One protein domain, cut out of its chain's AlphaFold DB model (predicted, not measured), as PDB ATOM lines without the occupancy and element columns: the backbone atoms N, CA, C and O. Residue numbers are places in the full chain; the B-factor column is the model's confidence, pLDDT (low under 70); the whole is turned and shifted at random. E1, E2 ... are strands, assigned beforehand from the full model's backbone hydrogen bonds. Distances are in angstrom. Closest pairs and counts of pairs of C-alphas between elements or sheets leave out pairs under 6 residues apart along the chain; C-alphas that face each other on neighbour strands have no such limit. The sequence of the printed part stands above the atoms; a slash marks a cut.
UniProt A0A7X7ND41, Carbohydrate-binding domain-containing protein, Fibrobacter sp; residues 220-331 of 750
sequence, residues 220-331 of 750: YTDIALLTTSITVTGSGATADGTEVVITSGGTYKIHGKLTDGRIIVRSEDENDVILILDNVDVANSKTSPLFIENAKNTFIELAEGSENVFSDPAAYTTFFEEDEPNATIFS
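This is residues 220 to 331 of the 750 residues of the protein "Carbohydrate-binding domain-containing protein" of Fibrobacter sp (UniProt A0A7X7ND41). The chain is wound in stacked turns, a short solenoid whose walls are two sheets face to face, with E1, E2, E5, E7, E9 and E10 in one and E3, E4, E6, E8 and E11 in the other. E5 and E7 bend on their way round the turns, the hairpins E1 with E2 and E3 with E4 make one end of the stack, and E10 and E11 lie toward the other end, joined by a long loop, residues 312 to 326. The printed part has 112 residues with no named helix and eleven named strands, E1 to E11 in order along the chain, and its class is all strand. The first sheet is branched, parallel but for the pair E1 and E2, and the second is mixed in the order E3 E4 E6 E8 E11. The whole is compact, with a radius of gyration of the C-alphas of 12.9 A, and spans 34 by 28 by 26 A.

In the branched sheet, E7 is the longest strand by residues, 273 to 283, and measures 21.8 A; it bends by 97 degrees at residue 279. E5, residues 250 to 258, measures 22.5 A and bends by 63 degrees at residue 255. E1, residues 221 to 227, is 18.9 A long and begins with C-alpha 221 at (1.828, 88.420, 24.494). E2 is residues 230 to 233, 10.2 A; E9 is 298 to 302, 12.9 A; E10 is 307 to 311, 13.5 A. In the other sheet, E3 is residues 237 to 240, 10.4 A; E4 is 243 to 246, 10.1 A; E6 is 262 to 266, 12.6 A, with C-alpha 262 at (-7.647, 100.982, 30.235). E8 is residues 290 to 294, 12.2 A, and E11 is 327 to 331, 8.8 A, with C-alpha 331 at (0.795, 101.512, 40.810).

E7 has three neighbours: E5 lies on one side of it, beside residues 273 to 282, and on the other side lie E9, beside residues 273 to 277, and E10, beside residues 279 to 283. E7 and E5 are parallel, at 3 degrees, with N 276 and O 252 2.8 A apart, within hydrogen-bond range. E7 and E9 are parallel, with N 275 and O 299 at 2.8 A, and E7 and E10 are parallel, with N 309 and O 280 at 2.7 A. E1 is parallel to E5, with N 223 and O 253 at 2.8 A. E1 and E2 form an antiparallel hairpin, with N 224 and O 231 at 2.9 A. The branched sheet is twisted, with C-alphas up to 6.4 A off its best plane. The two sheets form a sandwich, two sheets face to face, their facing parts 9.8 A centre to centre and their strands at 13 degrees. In the second sheet E3 and E11 are edge strands. E3 and E4 form an antiparallel hairpin, with N 238 and O 245 at 2.9 A. E4 and E6 are parallel, with N 264 and O 244 at 2.8 A; E6 and E8 are parallel, with N 293 and O 265 at 2.8 A; E8 and E11 are parallel, with N 292 and O 330 at 2.8 A. Between the sheets, the closest C-alphas of E2 and E3 are those of Ile 230 and Ala 239, 6.1 A apart. E5 and E6 meet only through their link.

The C-alphas farthest apart are those of Gly 305 and Glu 322, 37.4 A. The printed part has no cut. The link E10 to E11, 15 residues, is long, and its C-alphas lie 13 to 21 A from the mean of the C-alphas. The mean pLDDT of the printed part of this model is 95.0, and no printed residue is under 70.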
ATOM      1  N   TYR A 220       6.551  87.538  23.623       88.00
ATOM      2  CA  TYR A 220       5.592  88.409  24.284       88.00
ATOM      3  C   TYR A 220       4.162  87.994  23.949       88.00
ATOM      4  O   TYR A 220       3.880  87.432  22.889       88.00
ATOM      5  N   THR A 221       3.244  88.337  24.841       96.25
ATOM      6  CA  THR A 221       1.828  88.420  24.494       96.25
ATOM      7  C   THR A 221       1.577  89.765  23.814       96.25
ATOM      8  O   THR A 221       1.874  90.816  24.383       96.25
ATOM      9  N   ASP A 222       1.086  89.740  22.572       97.56
ATOM     10  CA  ASP A 222       0.782  90.944  21.787       97.56
ATOM     11  C   ASP A 222      -0.576  91.504  22.208       97.56
ATOM     12  O   ASP A 222      -1.577  90.784  22.188       97.56
ATOM     13  N   ILE A 223      -0.613  92.779  22.584       98.69
ATOM     14  CA  ILE A 223      -1.825  93.509  22.953       98.69
ATOM     15  C   ILE A 223      -1.969  94.687  21.985       98.69
ATOM     16  O   ILE A 223      -1.344  95.734  22.156       98.69
ATOM     17  N   ALA A 224      -2.816  94.518  20.972       98.50
ATOM     18  CA  ALA A 224      -3.089  95.566  19.995       98.50
ATOM     19  C   ALA A 224      -4.336  96.367  20.386       98.50
ATOM     20  O   ALA A 224      -5.423  95.818  20.598       98.50
ATOM     21  N   LEU A 225      -4.175  97.684  20.443       98.69
ATOM     22  CA  LEU A 225      -5.192  98.659  20.806       98.69
ATOM     23  C   LEU A 225      -5.828  99.253  19.534       98.69
ATOM     24  O   LEU A 225      -5.169  99.941  18.750       98.69
ATOM     25  N   LEU A 226      -7.116  98.979  19.305       97.75
ATOM     26  CA  LEU A 226      -7.813  99.213  18.030       97.75
ATOM     27  C   LEU A 226      -8.901 100.295  18.130       97.75
ATOM     28  O   LEU A 226     -10.009 100.146  17.619       97.75
ATOM     29  N   THR A 227      -8.586 101.410  18.782       96.75
ATOM     30  CA  THR A 227      -9.439 102.581  19.066       96.75
ATOM     31  C   THR A 227     -10.594 102.299  20.030       96.75
ATOM     32  O   THR A 227     -10.687 102.946  21.071       96.75
ATOM     33  N   THR A 228     -11.458 101.333  19.708       96.94
ATOM     34  CA  THR A 228     -12.668 100.977  20.474       96.94
ATOM     35  C   THR A 228     -12.720  99.498  20.863       96.94
ATOM     36  O   THR A 228     -13.760  99.009  21.296       96.94
ATOM     37  N   SER A 229     -11.627  98.763  20.671       97.88
ATOM     38  CA  SER A 229     -11.499  97.358  21.061       97.88
ATOM     39  C   SER A 229     -10.033  96.991  21.274       97.88
ATOM     40  O   SER A 229      -9.150  97.693  20.784       97.88
ATOM     41  N   ILE A 230      -9.780  95.865  21.937       98.75
ATOM     42  CA  ILE A 230      -8.438  95.312  22.146       98.75
ATOM     43  C   ILE A 230      -8.382  93.882  21.604       98.75
ATOM     44  O   ILE A 230      -9.340  93.121  21.748       98.75
ATOM     45  N   THR A 231      -7.255  93.496  21.007       98.25
ATOM     46  CA  THR A 231      -6.960  92.093  20.680       98.25
ATOM     47  C   THR A 231      -5.730  91.618  21.431       98.25
ATOM     48  O   THR A 231      -4.721  92.317  21.449       98.25
ATOM     49  N   VAL A 232      -5.808  90.411  21.993       98.38
ATOM     50  CA  VAL A 232      -4.701  89.758  22.699       98.38
ATOM     51  C   VAL A 232      -4.279  88.508  21.929       98.38
ATOM     52  O   VAL A 232      -5.105  87.628  21.686       98.38
ATOM     53  N   THR A 233      -2.999  88.415  21.564       96.75
ATOM     54  CA  THR A 233      -2.395  87.225  20.944       96.75
ATOM     55  C   THR A 233      -1.292  86.689  21.849       96.75
ATOM     56  O   THR A 233      -0.203  87.248  21.909       96.75
ATOM     57  N   GLY A 234      -1.580  85.603  22.566       95.06
ATOM     58  CA  GLY A 234      -0.686  85.021  23.569       95.06
ATOM     59  C   GLY A 234      -1.465  84.545  24.794       95.06
ATOM     60  O   GLY A 234      -2.660  84.265  24.702       95.06
ATOM     61  N   SER A 235      -0.790  84.445  25.936       94.12
ATOM     62  CA  SER A 235      -1.368  84.038  27.226       94.12
ATOM     63  C   SER A 235      -1.122  85.087  28.313       94.12
ATOM     64  O   SER A 235      -0.295  85.976  28.145       94.12
ATOM     65  N   GLY A 236      -1.819  84.988  29.446       96.25
ATOM     66  CA  GLY A 236      -1.578  85.855  30.609       96.25
ATOM     67  C   GLY A 236      -2.276  87.219  30.569       96.25
ATOM     68  O   GLY A 236      -2.225  87.943  31.554       96.25
ATOM     69  N   ALA A 237      -2.982  87.552  29.484       98.00
ATOM     70  CA  ALA A 237      -3.841  88.731  29.404       98.00
ATOM     71  C   ALA A 237      -5.212  88.386  28.810       98.00
ATOM     72  O   ALA A 237      -5.336  87.497  27.963       98.00
ATOM     73  N   THR A 238      -6.243  89.106  29.243       97.75
ATOM     74  CA  THR A 238      -7.619  88.965  28.750       97.75
ATOM     75  C   THR A 238      -8.197  90.336  28.431       97.75
ATOM     76  O   THR A 238      -7.991  91.278  29.190       97.75
ATOM     77  N   ALA A 239      -8.889  90.460  27.299       97.56
ATOM     78  CA  ALA A 239      -9.543  91.699  26.890       97.56
ATOM     79  C   ALA A 239     -11.068  91.571  26.973       97.56
ATOM     80  O   ALA A 239     -11.631  90.578  26.507       97.56
ATOM     81  N   ASP A 240     -11.718  92.600  27.509       96.94
ATOM     82  CA  ASP A 240     -13.166  92.798  27.489       96.94
ATOM     83  C   ASP A 240     -13.470  94.215  26.978       96.94
ATOM     84  O   ASP A 240     -13.226  95.219  27.649       96.94
ATOM     85  N   GLY A 241     -13.942  94.316  25.734       96.31
ATOM     86  CA  GLY A 241     -14.178  95.602  25.075       96.31
ATOM     87  C   GLY A 241     -12.905  96.452  24.956       96.31
ATOM     88  O   GLY A 241     -11.999  96.118  24.188       96.31
ATOM     89  N   THR A 242     -12.867  97.578  25.675       97.75
ATOM     90  CA  THR A 242     -11.739  98.530  25.728       97.75
ATOM     91  C   THR A 242     -10.904  98.408  27.004       97.75
ATOM     92  O   THR A 242     -10.115  99.297  27.325       97.75
ATOM     93  N   GLU A 243     -11.054  97.307  27.732       98.00
ATOM     94  CA  GLU A 243     -10.272  96.983  28.918       98.00
ATOM     95  C   GLU A 243      -9.449  95.720  28.686       98.00
ATOM     96  O   GLU A 243      -9.958  94.725  28.170       98.00
ATOM     97  N   VAL A 244      -8.176  95.755  29.073       98.62
ATOM     98  CA  VAL A 244      -7.323  94.565  29.131       98.62
ATOM     99  C   VAL A 244      -6.811  94.368  30.549       98.62
ATOM    100  O   VAL A 244      -6.355  95.318  31.181       98.62
ATOM    101  N   VAL A 245      -6.888  93.132  31.038       98.50
ATOM    102  CA  VAL A 245      -6.384  92.719  32.349       98.50
ATOM    103  C   VAL A 245      -5.273  91.697  32.144       98.50
ATOM    104  O   VAL A 245      -5.505  90.620  31.588       98.50
ATOM    105  N   ILE A 246      -4.070  92.048  32.588       98.69
ATOM    106  CA  ILE A 246      -2.887  91.189  32.645       98.69
ATOM    107  C   ILE A 246      -2.905  90.459  33.987       98.69
ATOM    108  O   ILE A 246      -2.848  91.096  35.036       98.69
ATOM    109  N   THR A 247      -3.011  89.133  33.954       97.19
ATOM    110  CA  THR A 247      -3.243  88.286  35.135       97.19
ATOM    111  C   THR A 247      -2.041  87.439  35.547       97.19
ATOM    112  O   THR A 247      -2.067  86.815  36.605       97.19
ATOM    113  N   SER A 248      -0.990  87.389  34.729       94.44
ATOM    114  CA  SER A 248       0.179  86.530  34.959       94.44
ATOM    115  C   SER A 248       1.490  87.275  34.723       94.44
ATOM    116  O   SER A 248       1.544  88.188  33.894       94.44
ATOM    117  N   GLY A 249       2.557  86.851  35.395       90.50
ATOM    118  CA  GLY A 249       3.907  87.342  35.121       90.50
ATOM    119  C   GLY A 249       4.342  86.999  33.692       90.50
ATOM    120  O   GLY A 249       3.948  85.967  33.138       90.50
ATOM    121  N   GLY A 250       5.143  87.863  33.071       86.88
ATOM    122  CA  GLY A 250       5.572  87.716  31.679       86.88
ATOM    123  C   GLY A 250       5.737  89.042  30.939       86.88
ATOM    124  O   GLY A 250       5.583  90.118  31.513       86.88
ATOM    125  N   THR A 251       6.049  88.950  29.645       92.00
ATOM    126  CA  THR A 251       6.277  90.109  28.770       92.00
ATOM    127  C   THR A 251       5.059  90.387  27.894       92.00
ATOM    128  O   THR A 251       4.557  89.494  27.206       92.00
ATOM    129  N   TYR A 252       4.630  91.643  27.852       97.44
ATOM    130  CA  TYR A 252       3.466  92.104  27.104       97.44
ATOM    131  C   TYR A 252       3.864  93.270  26.210       97.44
ATOM    132  O   TYR A 252       4.267  94.323  26.705       97.44
ATOM    133  N   LYS A 253       3.747  93.099  24.891       97.31
ATOM    134  CA  LYS A 253       3.976  94.191  23.942       97.31
ATOM    135  C   LYS A 253       2.655  94.879  23.655       97.31
ATOM    136  O   LYS A 253       1.741  94.254  23.121       97.31
ATOM    137  N   ILE A 254       2.569  96.158  23.989       98.75
ATOM    138  CA  ILE A 254       1.360  96.959  23.832       98.75
ATOM    139  C   ILE A 254       1.622  98.013  22.761       98.75
ATOM    140  O   ILE A 254       2.639  98.706  22.798       98.75
ATOM    141  N   HIS A 255       0.706  98.127  21.802       98.62
ATOM    142  CA  HIS A 255       0.808  99.086  20.701       98.62
ATOM    143  C   HIS A 255      -0.568  99.525  20.204       98.62
ATOM    144  O   HIS A 255      -1.564  98.817  20.362       98.62
ATOM    145  N   GLY A 256      -0.627 100.700  19.580       98.56
ATOM    146  CA  GLY A 256      -1.854 101.250  19.007       98.56
ATOM    147  C   GLY A 256      -2.577 102.209  19.949       98.56
ATOM    148  O   GLY A 256      -1.985 102.797  20.849       98.56
ATOM    149  N   LYS A 257      -3.882 102.394  19.735       98.56
ATOM    150  CA  LYS A 257      -4.661 103.458  20.376       98.56
ATOM    151  C   LYS A 257      -5.938 102.956  21.041       98.56
ATOM    152  O   LYS A 257      -6.627 102.126  20.464       98.56
ATOM    153  N   LEU A 258      -6.327 103.528  22.176       98.50
ATOM    154  CA  LEU A 258      -7.690 103.490  22.716       98.50
ATOM    155  C   LEU A 258      -8.177 104.913  22.982       98.50
ATOM    156  O   LEU A 258      -7.516 105.684  23.669       98.50
ATOM    157  N   THR A 259      -9.351 105.268  22.457       97.75
ATOM    158  CA  THR A 259      -9.948 106.591  22.721       97.75
ATOM    159  C   THR A 259     -10.648 106.674  24.069       97.75
ATOM    160  O   THR A 259     -10.838 107.774  24.574       97.75
ATOM    161  N   ASP A 260     -11.077 105.532  24.605       98.12
ATOM    162  CA  ASP A 260     -11.638 105.413  25.948       98.12
ATOM    163  C   ASP A 260     -11.502 103.963  26.431       98.12
ATOM    164  O   ASP A 260     -12.255 103.078  26.011       98.12
ATOM    165  N   GLY A 261     -10.495 103.693  27.254       97.75
ATOM    166  CA  GLY A 261     -10.183 102.350  27.722       97.75
ATOM    167  C   GLY A 261      -9.102 102.328  28.790       97.75
ATOM    168  O   GLY A 261      -8.685 103.376  29.283       97.75
ATOM    169  N   ARG A 262      -8.675 101.133  29.197       97.19
ATOM    170  CA  ARG A 262      -7.647 100.982  30.235       97.19
ATOM    171  C   ARG A 262      -6.876  99.676  30.134       97.19
ATOM    172  O   ARG A 262      -7.386  98.669  29.641       97.19
ATOM    173  N   ILE A 263      -5.668  99.712  30.673       98.75
ATOM    174  CA  ILE A 263      -4.788  98.565  30.868       98.75
ATOM    175  C   ILE A 263      -4.671  98.343  32.376       98.75
ATOM    176  O   ILE A 263      -4.346  99.276  33.110       98.75
ATOM    177  N   ILE A 264      -4.957  97.125  32.833       98.44
ATOM    178  CA  ILE A 264      -4.845  96.732  34.239       98.44
ATOM    179  C   ILE A 264      -3.807  95.626  34.383       98.44
ATOM    180  O   ILE A 264      -3.867  94.631  33.661       98.44
ATOM    181  N   VAL A 265      -2.907  95.766  35.353       98.56
ATOM    182  CA  VAL A 265      -2.042  94.675  35.823       98.56
ATOM    183  C   VAL A 265      -2.580  94.179  37.163       98.56
ATOM    184  O   VAL A 265      -2.655  94.942  38.121       98.56
ATOM    185  N   ARG A 266      -2.993  92.912  37.206       97.38
ATOM    186  CA  ARG A 266      -3.543  92.232  38.385       97.38
ATOM    187  C   ARG A 266      -3.045  90.791  38.404       97.38
ATOM    188  O   ARG A 266      -3.775  89.873  38.027       97.38
ATOM    189  N   SER A 267      -1.787  90.598  38.782       94.56
ATOM    190  CA  SER A 267      -1.128  89.296  38.796       94.56
ATOM    191  C   SER A 267      -0.747  88.859  40.205       94.56
ATOM    192  O   SER A 267      -0.021  89.552  40.911       94.56
ATOM    193  N   GLU A 268      -1.213  87.675  40.600       92.38
ATOM    194  CA  GLU A 268      -0.804  87.005  41.845       92.38
ATOM    195  C   GLU A 268       0.470  86.152  41.664       92.38
ATOM    196  O   GLU A 268       0.855  85.408  42.563       92.38
ATOM    197  N   ASP A 269       1.110  86.213  40.491       85.81
ATOM    198  CA  ASP A 269       2.311  85.428  40.216       85.81
ATOM    199  C   ASP A 269       3.552  86.023  40.897       85.81
ATOM    200  O   ASP A 269       3.757  87.231  40.963       85.81
ATOM    201  N   GLU A 270       4.475  85.140  41.280       82.88
ATOM    202  CA  GLU A 270       5.803  85.483  41.817       82.88
ATOM    203  C   GLU A 270       6.826  85.873  40.726       82.88
ATOM    204  O   GLU A 270       8.034  85.967  40.985       82.88
ATOM    205  N   ASN A 271       6.366  86.032  39.486       80.44
ATOM    206  CA  ASN A 271       7.169  86.465  38.348       80.44
ATOM    207  C   ASN A 271       6.831  87.916  38.014       80.44
ATOM    208  O   ASN A 271       5.691  88.346  38.164       80.44
ATOM    209  N   ASP A 272       7.814  88.639  37.498       85.56
ATOM    210  CA  ASP A 272       7.644  90.046  37.161       85.56
ATOM    211  C   ASP A 272       6.759  90.232  35.914       85.56
ATOM    212  O   ASP A 272       6.699  89.368  35.029       85.56
ATOM    213  N   VAL A 273       6.090  91.382  35.826       93.81
ATOM    214  CA  VAL A 273       5.326  91.806  34.645       93.81
ATOM    215  C   VAL A 273       6.131  92.861  33.893       93.81
ATOM    216  O   VAL A 273       6.514  93.878  34.462       93.81
ATOM    217  N   ILE A 274       6.380  92.637  32.602       93.50
ATOM    218  CA  ILE A 274       7.124  93.561  31.739       93.50
ATOM    219  C   ILE A 274       6.180  94.095  30.663       93.50
ATOM    220  O   ILE A 274       5.709  93.342  29.811       93.50
ATOM    221  N   LEU A 275       5.924  95.399  30.677       97.88
ATOM    222  CA  LEU A 275       5.122  96.106  29.685       97.88
ATOM    223  C   LEU A 275       6.049  96.813  28.695       97.88
ATOM    224  O   LEU A 275       6.705  97.790  29.045       97.88
ATOM    225  N   ILE A 276       6.090  96.350  27.449       96.50
ATOM    226  CA  ILE A 276       6.796  97.040  26.364       96.50
ATOM    227  C   ILE A 276       5.803  97.979  25.690       96.50
ATOM    228  O   ILE A 276       4.880  97.521  25.012       96.50
ATOM    229  N   LEU A 277       5.994  99.284  25.868       98.38
ATOM    230  CA  LEU A 277       5.147 100.308  25.264       98.38
ATOM    231  C   LEU A 277       5.757 100.755  23.934       98.38
ATOM    232  O   LEU A 277       6.824 101.370  23.904       98.38
ATOM    233  N   ASP A 278       5.080 100.420  22.835       97.62
ATOM    234  CA  ASP A 278       5.507 100.707  21.466       97.62
ATOM    235  C   ASP A 278       4.397 101.458  20.717       97.62
ATOM    236  O   ASP A 278       3.513 100.860  20.104       97.62
ATOM    237  N   ASN A 279       4.446 102.791  20.776       98.25
ATOM    238  CA  ASN A 279       3.479 103.692  20.140       98.25
ATOM    239  C   ASN A 279       2.054 103.514  20.689       98.25
ATOM    240  O   ASN A 279       1.088 103.325  19.944       98.25
ATOM    241  N   VAL A 280       1.950 103.543  22.018       98.81
ATOM    242  CA  VAL A 280       0.697 103.423  22.774       98.81
ATOM    243  C   VAL A 280       0.026 104.790  22.928       98.81
ATOM    244  O   VAL A 280       0.669 105.736  23.350       98.81
ATOM    245  N   ASP A 281      -1.271 104.912  22.654       98.75
ATOM    246  CA  ASP A 281      -2.068 106.127  22.917       98.75
ATOM    247  C   ASP A 281      -3.380 105.743  23.613       98.75
ATOM    248  O   ASP A 281      -4.312 105.273  22.962       98.75
ATOM    249  N   VAL A 282      -3.454 105.885  24.938       98.75
ATOM    250  CA  VAL A 282      -4.619 105.470  25.739       98.75
ATOM    251  C   VAL A 282      -5.218 106.665  26.463       98.75
ATOM    252  O   VAL A 282      -4.592 107.272  27.331       98.75
ATOM    253  N   ALA A 283      -6.473 106.962  26.147       98.50
ATOM    254  CA  ALA A 283      -7.302 107.857  26.937       98.50
ATOM    255  C   ALA A 283      -8.334 107.063  27.749       98.50
ATOM    256  O   ALA A 283      -8.797 106.008  27.312       98.50
ATOM    257  N   ASN A 284      -8.721 107.593  28.906       98.38
ATOM    258  CA  ASN A 284      -9.827 107.087  29.710       98.38
ATOM    259  C   ASN A 284     -10.723 108.248  30.159       98.38
ATOM    260  O   ASN A 284     -10.227 109.308  30.533       98.38
ATOM    261  N   SER A 285     -12.042 108.066  30.113       97.56
ATOM    262  CA  SER A 285     -13.021 109.103  30.470       97.56
ATOM    263  C   SER A 285     -13.522 109.036  31.919       97.56
ATOM    264  O   SER A 285     -14.276 109.912  32.345       97.56
ATOM    265  N   LYS A 286     -13.132 108.008  32.684       97.12
ATOM    266  CA  LYS A 286     -13.687 107.705  34.017       97.12
ATOM    267  C   LYS A 286     -12.657 107.535  35.130       97.12
ATOM    268  O   LYS A 286     -13.020 107.738  36.287       97.12
ATOM    269  N   THR A 287     -11.442 107.094  34.817       97.81
ATOM    270  CA  THR A 287     -10.411 106.677  35.781       97.81
ATOM    271  C   THR A 287      -9.024 106.639  35.119       97.81
ATOM    272  O   THR A 287      -8.852 107.166  34.021       97.81
ATOM    273  N   SER A 288      -8.047 106.004  35.767       98.12
ATOM    274  CA  SER A 288      -6.688 105.809  35.257       98.12
ATOM    275  C   SER A 288      -6.657 104.926  33.995       98.12
ATOM    276  O   SER A 288      -7.240 103.834  33.995       98.12
ATOM    277  N   PRO A 289      -5.977 105.356  32.913       98.44
ATOM    278  CA  PRO A 289      -5.761 104.528  31.726       98.44
ATOM    279  C   PRO A 289      -4.728 103.398  31.912       98.44
ATOM    280  O   PRO A 289      -4.772 102.432  31.146       98.44
ATOM    281  N   LEU A 290      -3.827 103.480  32.899       98.75
ATOM    282  CA  LEU A 290      -2.900 102.401  33.260       98.75
ATOM    283  C   LEU A 290      -2.862 102.224  34.778       98.75
ATOM    284  O   LEU A 290      -2.264 103.031  35.491       98.75
ATOM    285  N   PHE A 291      -3.474 101.138  35.244       98.31
ATOM    286  CA  PHE A 291      -3.594 100.820  36.660       98.31
ATOM    287  C   PHE A 291      -2.912  99.488  36.984       98.31
ATOM    288  O   PHE A 291      -3.339  98.426  36.533       98.31
ATOM    289  N   ILE A 292      -1.855  99.540  37.783       98.44
ATOM    290  CA  ILE A 292      -1.174  98.369  38.327       98.44
ATOM    291  C   ILE A 292      -1.748  98.139  39.724       98.44
ATOM    292  O   ILE A 292      -1.426  98.842  40.680       98.44
ATOM    293  N   GLU A 293      -2.687  97.202  39.801       96.69
ATOM    294  CA  GLU A 293      -3.411  96.872  41.024       96.69
ATOM    295  C   GLU A 293      -2.602  95.947  41.920       96.69
ATOM    296  O   GLU A 293      -2.547  96.188  43.122       96.69
ATOM    297  N   ASN A 294      -2.000  94.910  41.333       95.31
ATOM    298  CA  ASN A 294      -1.013  94.089  42.012       95.31
ATOM    299  C   ASN A 294      -0.109  93.325  41.031       95.31
ATOM    300  O   ASN A 294      -0.585  92.819  40.008       95.31
ATOM    301  N   ALA A 295       1.172  93.200  41.358       91.94
ATOM    302  CA  ALA A 295       2.169  92.324  40.750       91.94
ATOM    303  C   ALA A 295       3.391  92.241  41.675       91.94
ATOM    304  O   ALA A 295       3.654  93.160  42.437       91.94
ATOM    305  N   LYS A 296       4.212  91.193  41.562       83.19
ATOM    306  CA  LYS A 296       5.470  91.154  42.323       83.19
ATOM    307  C   LYS A 296       6.373  92.364  42.045       83.19
ATOM    308  O   LYS A 296       6.895  92.949  42.978       83.19
ATOM    309  N   ASN A 297       6.587  92.672  40.767       82.69
ATOM    310  CA  ASN A 297       7.227  93.890  40.271       82.69
ATOM    311  C   ASN A 297       6.636  94.199  38.895       82.69
ATOM    312  O   ASN A 297       6.379  93.269  38.114       82.69
ATOM    313  N   THR A 298       6.499  95.482  38.562       92.00
ATOM    314  CA  THR A 298       6.153  95.902  37.200       92.00
ATOM    315  C   THR A 298       7.275  96.716  36.572       92.00
ATOM    316  O   THR A 298       7.697  97.740  37.102       92.00
ATOM    317  N   PHE A 299       7.712  96.293  35.390       92.81
ATOM    318  CA  PHE A 299       8.673  97.013  34.561       92.81
ATOM    319  C   PHE A 299       7.967  97.585  33.335       92.81
ATOM    320  O   PHE A 299       7.283  96.861  32.613       92.81
ATOM    321  N   ILE A 300       8.167  98.866  33.058       97.75
ATOM    322  CA  ILE A 300       7.717  99.532  31.840       97.75
ATOM    323  C   ILE A 300       8.940  99.827  30.972       97.75
ATOM    324  O   ILE A 300       9.768 100.667  31.309       97.75
ATOM    325  N   GLU A 301       9.039  99.156  29.829       93.75
ATOM    326  CA  GLU A 301      10.046  99.414  28.801       93.75
ATOM    327  C   GLU A 301       9.465 100.379  27.759       93.75
ATOM    328  O   GLU A 301       8.589 100.017  26.965       93.75
ATOM    329  N   LEU A 302       9.964 101.616  27.743       93.31
ATOM    330  CA  LEU A 302       9.647 102.599  26.709       93.31
ATOM    331  C   LEU A 302      10.471 102.283  25.460       93.31
ATOM    332  O   LEU A 302      11.652 102.640  25.379       93.31
ATOM    333  N   ALA A 303       9.850 101.615  24.481       86.31
ATOM    334  CA  ALA A 303      10.545 101.128  23.294       86.31
ATOM    335  C   ALA A 303      11.278 102.265  22.562       86.31
ATOM    336  O   ALA A 303      10.767 103.381  22.435       86.31
ATOM    337  N   GLU A 304      12.483 101.988  22.067       83.94
ATOM    338  CA  GLU A 304      13.307 102.982  21.376       83.94
ATOM    339  C   GLU A 304      12.547 103.629  20.205       83.94
ATOM    340  O   GLU A 304      11.950 102.947  19.373       83.94
ATOM    341  N   GLY A 305      12.558 104.963  20.147       81.56
ATOM    342  CA  GLY A 305      11.888 105.728  19.090       81.56
ATOM    343  C   GLY A 305      10.357 105.750  19.160       81.56
ATOM    344  O   GLY A 305       9.738 106.396  18.316       81.56
ATOM    345  N   SER A 306       9.743 105.088  20.144       94.38
ATOM    346  CA  SER A 306       8.293 105.121  20.337       94.38
ATOM    347  C   SER A 306       7.817 106.429  20.975       94.38
ATOM    348  O   SER A 306       8.529 107.048  21.775       94.38
ATOM    349  N   GLU A 307       6.586 106.830  20.654       98.06
ATOM    350  CA  GLU A 307       5.858 107.872  21.382       98.06
ATOM    351  C   GLU A 307       4.636 107.272  22.077       98.06
ATOM    352  O   GLU A 307       3.676 106.865  21.428       98.06
ATOM    353  N   ASN A 308       4.669 107.236  23.407       98.81
ATOM    354  CA  ASN A 308       3.594 106.703  24.232       98.81
ATOM    355  C   ASN A 308       2.841 107.846  24.917       98.81
ATOM    356  O   ASN A 308       3.457 108.786  25.421       98.81
ATOM    357  N   VAL A 309       1.513 107.788  24.933       98.88
ATOM    358  CA  VAL A 309       0.626 108.837  25.437       98.88
ATOM    359  C   VAL A 309      -0.440 108.220  26.332       98.88
ATOM    360  O   VAL A 309      -1.148 107.304  25.921       98.88
ATOM    361  N   PHE A 310      -0.588 108.764  27.538       98.88
ATOM    362  CA  PHE A 310      -1.683 108.428  28.447       98.88
ATOM    363  C   PHE A 310      -2.434 109.697  28.852       98.88
ATOM    364  O   PHE A 310      -1.816 110.737  29.084       98.88
ATOM    365  N   SER A 311      -3.765 109.625  28.916       98.56
ATOM    366  CA  SER A 311      -4.627 110.739  29.325       98.56
ATOM    367  C   SER A 311      -5.798 110.242  30.167       98.56
ATOM    368  O   SER A 311      -6.464 109.276  29.799       98.56
ATOM    369  N   ASP A 312      -6.089 110.939  31.258       98.38
ATOM    370  CA  ASP A 312      -7.206 110.648  32.162       98.38
ATOM    371  C   ASP A 312      -8.244 111.801  32.149       98.38
ATOM    372  O   ASP A 312      -8.022 112.815  31.467       98.38
ATOM    373  N   PRO A 313      -9.414 111.675  32.806       98.00
ATOM    374  CA  PRO A 313     -10.388 112.762  32.874       98.00
ATOM    375  C   PRO A 313     -10.033 113.764  33.981       98.00
ATOM    376  O   PRO A 313      -9.312 113.447  34.915       98.00
ATOM    377  N   ALA A 314     -10.641 114.954  33.957       97.38
ATOM    378  CA  ALA A 314     -10.439 115.964  35.007       97.38
ATOM    379  C   ALA A 314     -10.980 115.564  36.398       97.38
ATOM    380  O   ALA A 314     -10.696 116.217  37.398       97.38
ATOM    381  N   ALA A 315     -11.805 114.520  36.465       95.88
ATOM    382  CA  ALA A 315     -12.325 113.965  37.706       95.88
ATOM    383  C   ALA A 315     -12.593 112.473  37.528       95.88
ATOM    384  O   ALA A 315     -13.214 112.061  36.542       95.88
ATOM    385  N   TYR A 316     -12.162 111.668  38.496       95.94
ATOM    386  CA  TYR A 316     -12.428 110.235  38.477       95.94
ATOM    387  C   TYR A 316     -13.844 109.960  38.980       95.94
ATOM    388  O   TYR A 316     -14.309 110.515  39.973       95.94
ATOM    389  N   THR A 317     -14.549 109.094  38.259       93.56
ATOM    390  CA  THR A 317     -15.899 108.617  38.606       93.56
ATOM    391  C   THR A 317     -15.906 107.127  38.934       93.56
ATOM    392  O   THR A 317     -16.947 106.561  39.257       93.56
ATOM    393  N   THR A 318     -14.753 106.466  38.825       88.94
ATOM    394  CA  THR A 318     -14.554 105.058  39.164       88.94
ATOM    395  C   THR A 318     -13.271 104.925  39.977       88.94
ATOM    396  O   THR A 318     -12.193 105.266  39.490       88.94
ATOM    397  N   PHE A 319     -13.426 104.411  41.194       86.75
ATOM    398  CA  PHE A 319     -12.369 104.109  42.156       86.75
ATOM    399  C   PHE A 319     -12.467 102.634  42.536       86.75
ATOM    400  O   PHE A 319     -13.563 102.065  42.516       86.75
ATOM    401  N   PHE A 320     -11.339 102.021  42.868       79.62
ATOM    402  CA  PHE A 320     -11.276 100.613  43.259       79.62
ATOM    403  C   PHE A 320     -11.186 100.455  44.773       79.62
ATOM    404  O   PHE A 320     -11.840  99.579  45.330       79.62
ATOM    405  N   GLU A 321     -10.440 101.336  45.435       81.38
ATOM    406  CA  GLU A 321     -10.311 101.409  46.892       81.38
ATOM    407  C   GLU A 321     -10.097 102.868  47.278       81.38
ATOM    408  O   GLU A 321      -9.393 103.548  46.553       81.38
ATOM    409  N   GLU A 322     -10.713 103.341  48.366       76.25
ATOM    410  CA  GLU A 322     -10.456 104.643  49.022       76.25
ATOM    411  C   GLU A 322      -9.757 105.723  48.158       76.25
ATOM    412  O   GLU A 322      -8.573 105.995  48.317       76.25
ATOM    413  N   ASP A 323     -10.500 106.348  47.235       82.25
ATOM    414  CA  ASP A 323     -10.030 107.423  46.338       82.25
ATOM    415  C   ASP A 323      -8.861 107.070  45.380       82.25
ATOM    416  O   ASP A 323      -8.304 107.956  44.725       82.25
ATOM    417  N   GLU A 324      -8.542 105.783  45.215       92.19
ATOM    418  CA  GLU A 324      -7.553 105.232  44.282       92.19
ATOM    419  C   GLU A 324      -8.202 104.537  43.064       92.19
ATOM    420  O   GLU A 324      -9.267 103.912  43.178       92.19
ATOM    421  N   PRO A 325      -7.558 104.570  41.882       94.69
ATOM    422  CA  PRO A 325      -6.305 105.258  41.566       94.69
ATOM    423  C   PRO A 325      -6.459 106.781  41.606       94.69
ATOM    424  O   PRO A 325      -7.537 107.311  41.347       94.69
ATOM    425  N   ASN A 326      -5.372 107.486  41.904       95.75
ATOM    426  CA  ASN A 326      -5.330 108.950  41.973       95.75
ATOM    427  C   ASN A 326      -4.281 109.562  41.024       95.75
ATOM    428  O   ASN A 326      -3.914 110.720  41.191       95.75
ATOM    429  N   ALA A 327      -3.835 108.800  40.022       98.25
ATOM    430  CA  ALA A 327      -2.901 109.244  38.994       98.25
ATOM    431  C   ALA A 327      -3.268 108.673  37.619       98.25
ATOM    432  O   ALA A 327      -3.968 107.654  37.530       98.25
ATOM    433  N   THR A 328      -2.778 109.295  36.544       98.75
ATOM    434  CA  THR A 328      -2.960 108.780  35.175       98.75
ATOM    435  C   THR A 328      -2.285 107.415  35.002       98.75
ATOM    436  O   THR A 328      -2.901 106.494  34.470       98.75
ATOM    437  N   ILE A 329      -1.050 107.261  35.484       98.81
ATOM    438  CA  ILE A 329      -0.373 105.969  35.646       98.81
ATOM    439  C   ILE A 329      -0.249 105.721  37.144       98.81
ATOM    440  O   ILE A 329       0.444 106.465  37.836       98.81
ATOM    441  N   PHE A 330      -0.936 104.700  37.643       98.62
ATOM    442  CA  PHE A 330      -0.994 104.418  39.074       98.62
ATOM    443  C   PHE A 330      -0.563 102.986  39.364       98.62
ATOM    444  O   PHE A 330      -1.088 102.059  38.748       98.62
ATOM    445  N   SER A 331       0.350 102.813  40.319       98.25
ATOM    446  CA  SER A 331       0.795 101.512  40.810       98.25
ATOM    447  C   SER A 331       0.630 101.397  42.314       98.25
ATOM    448  O   SER A 331       1.019 102.301  43.056       98.25
TER     449      SER A 331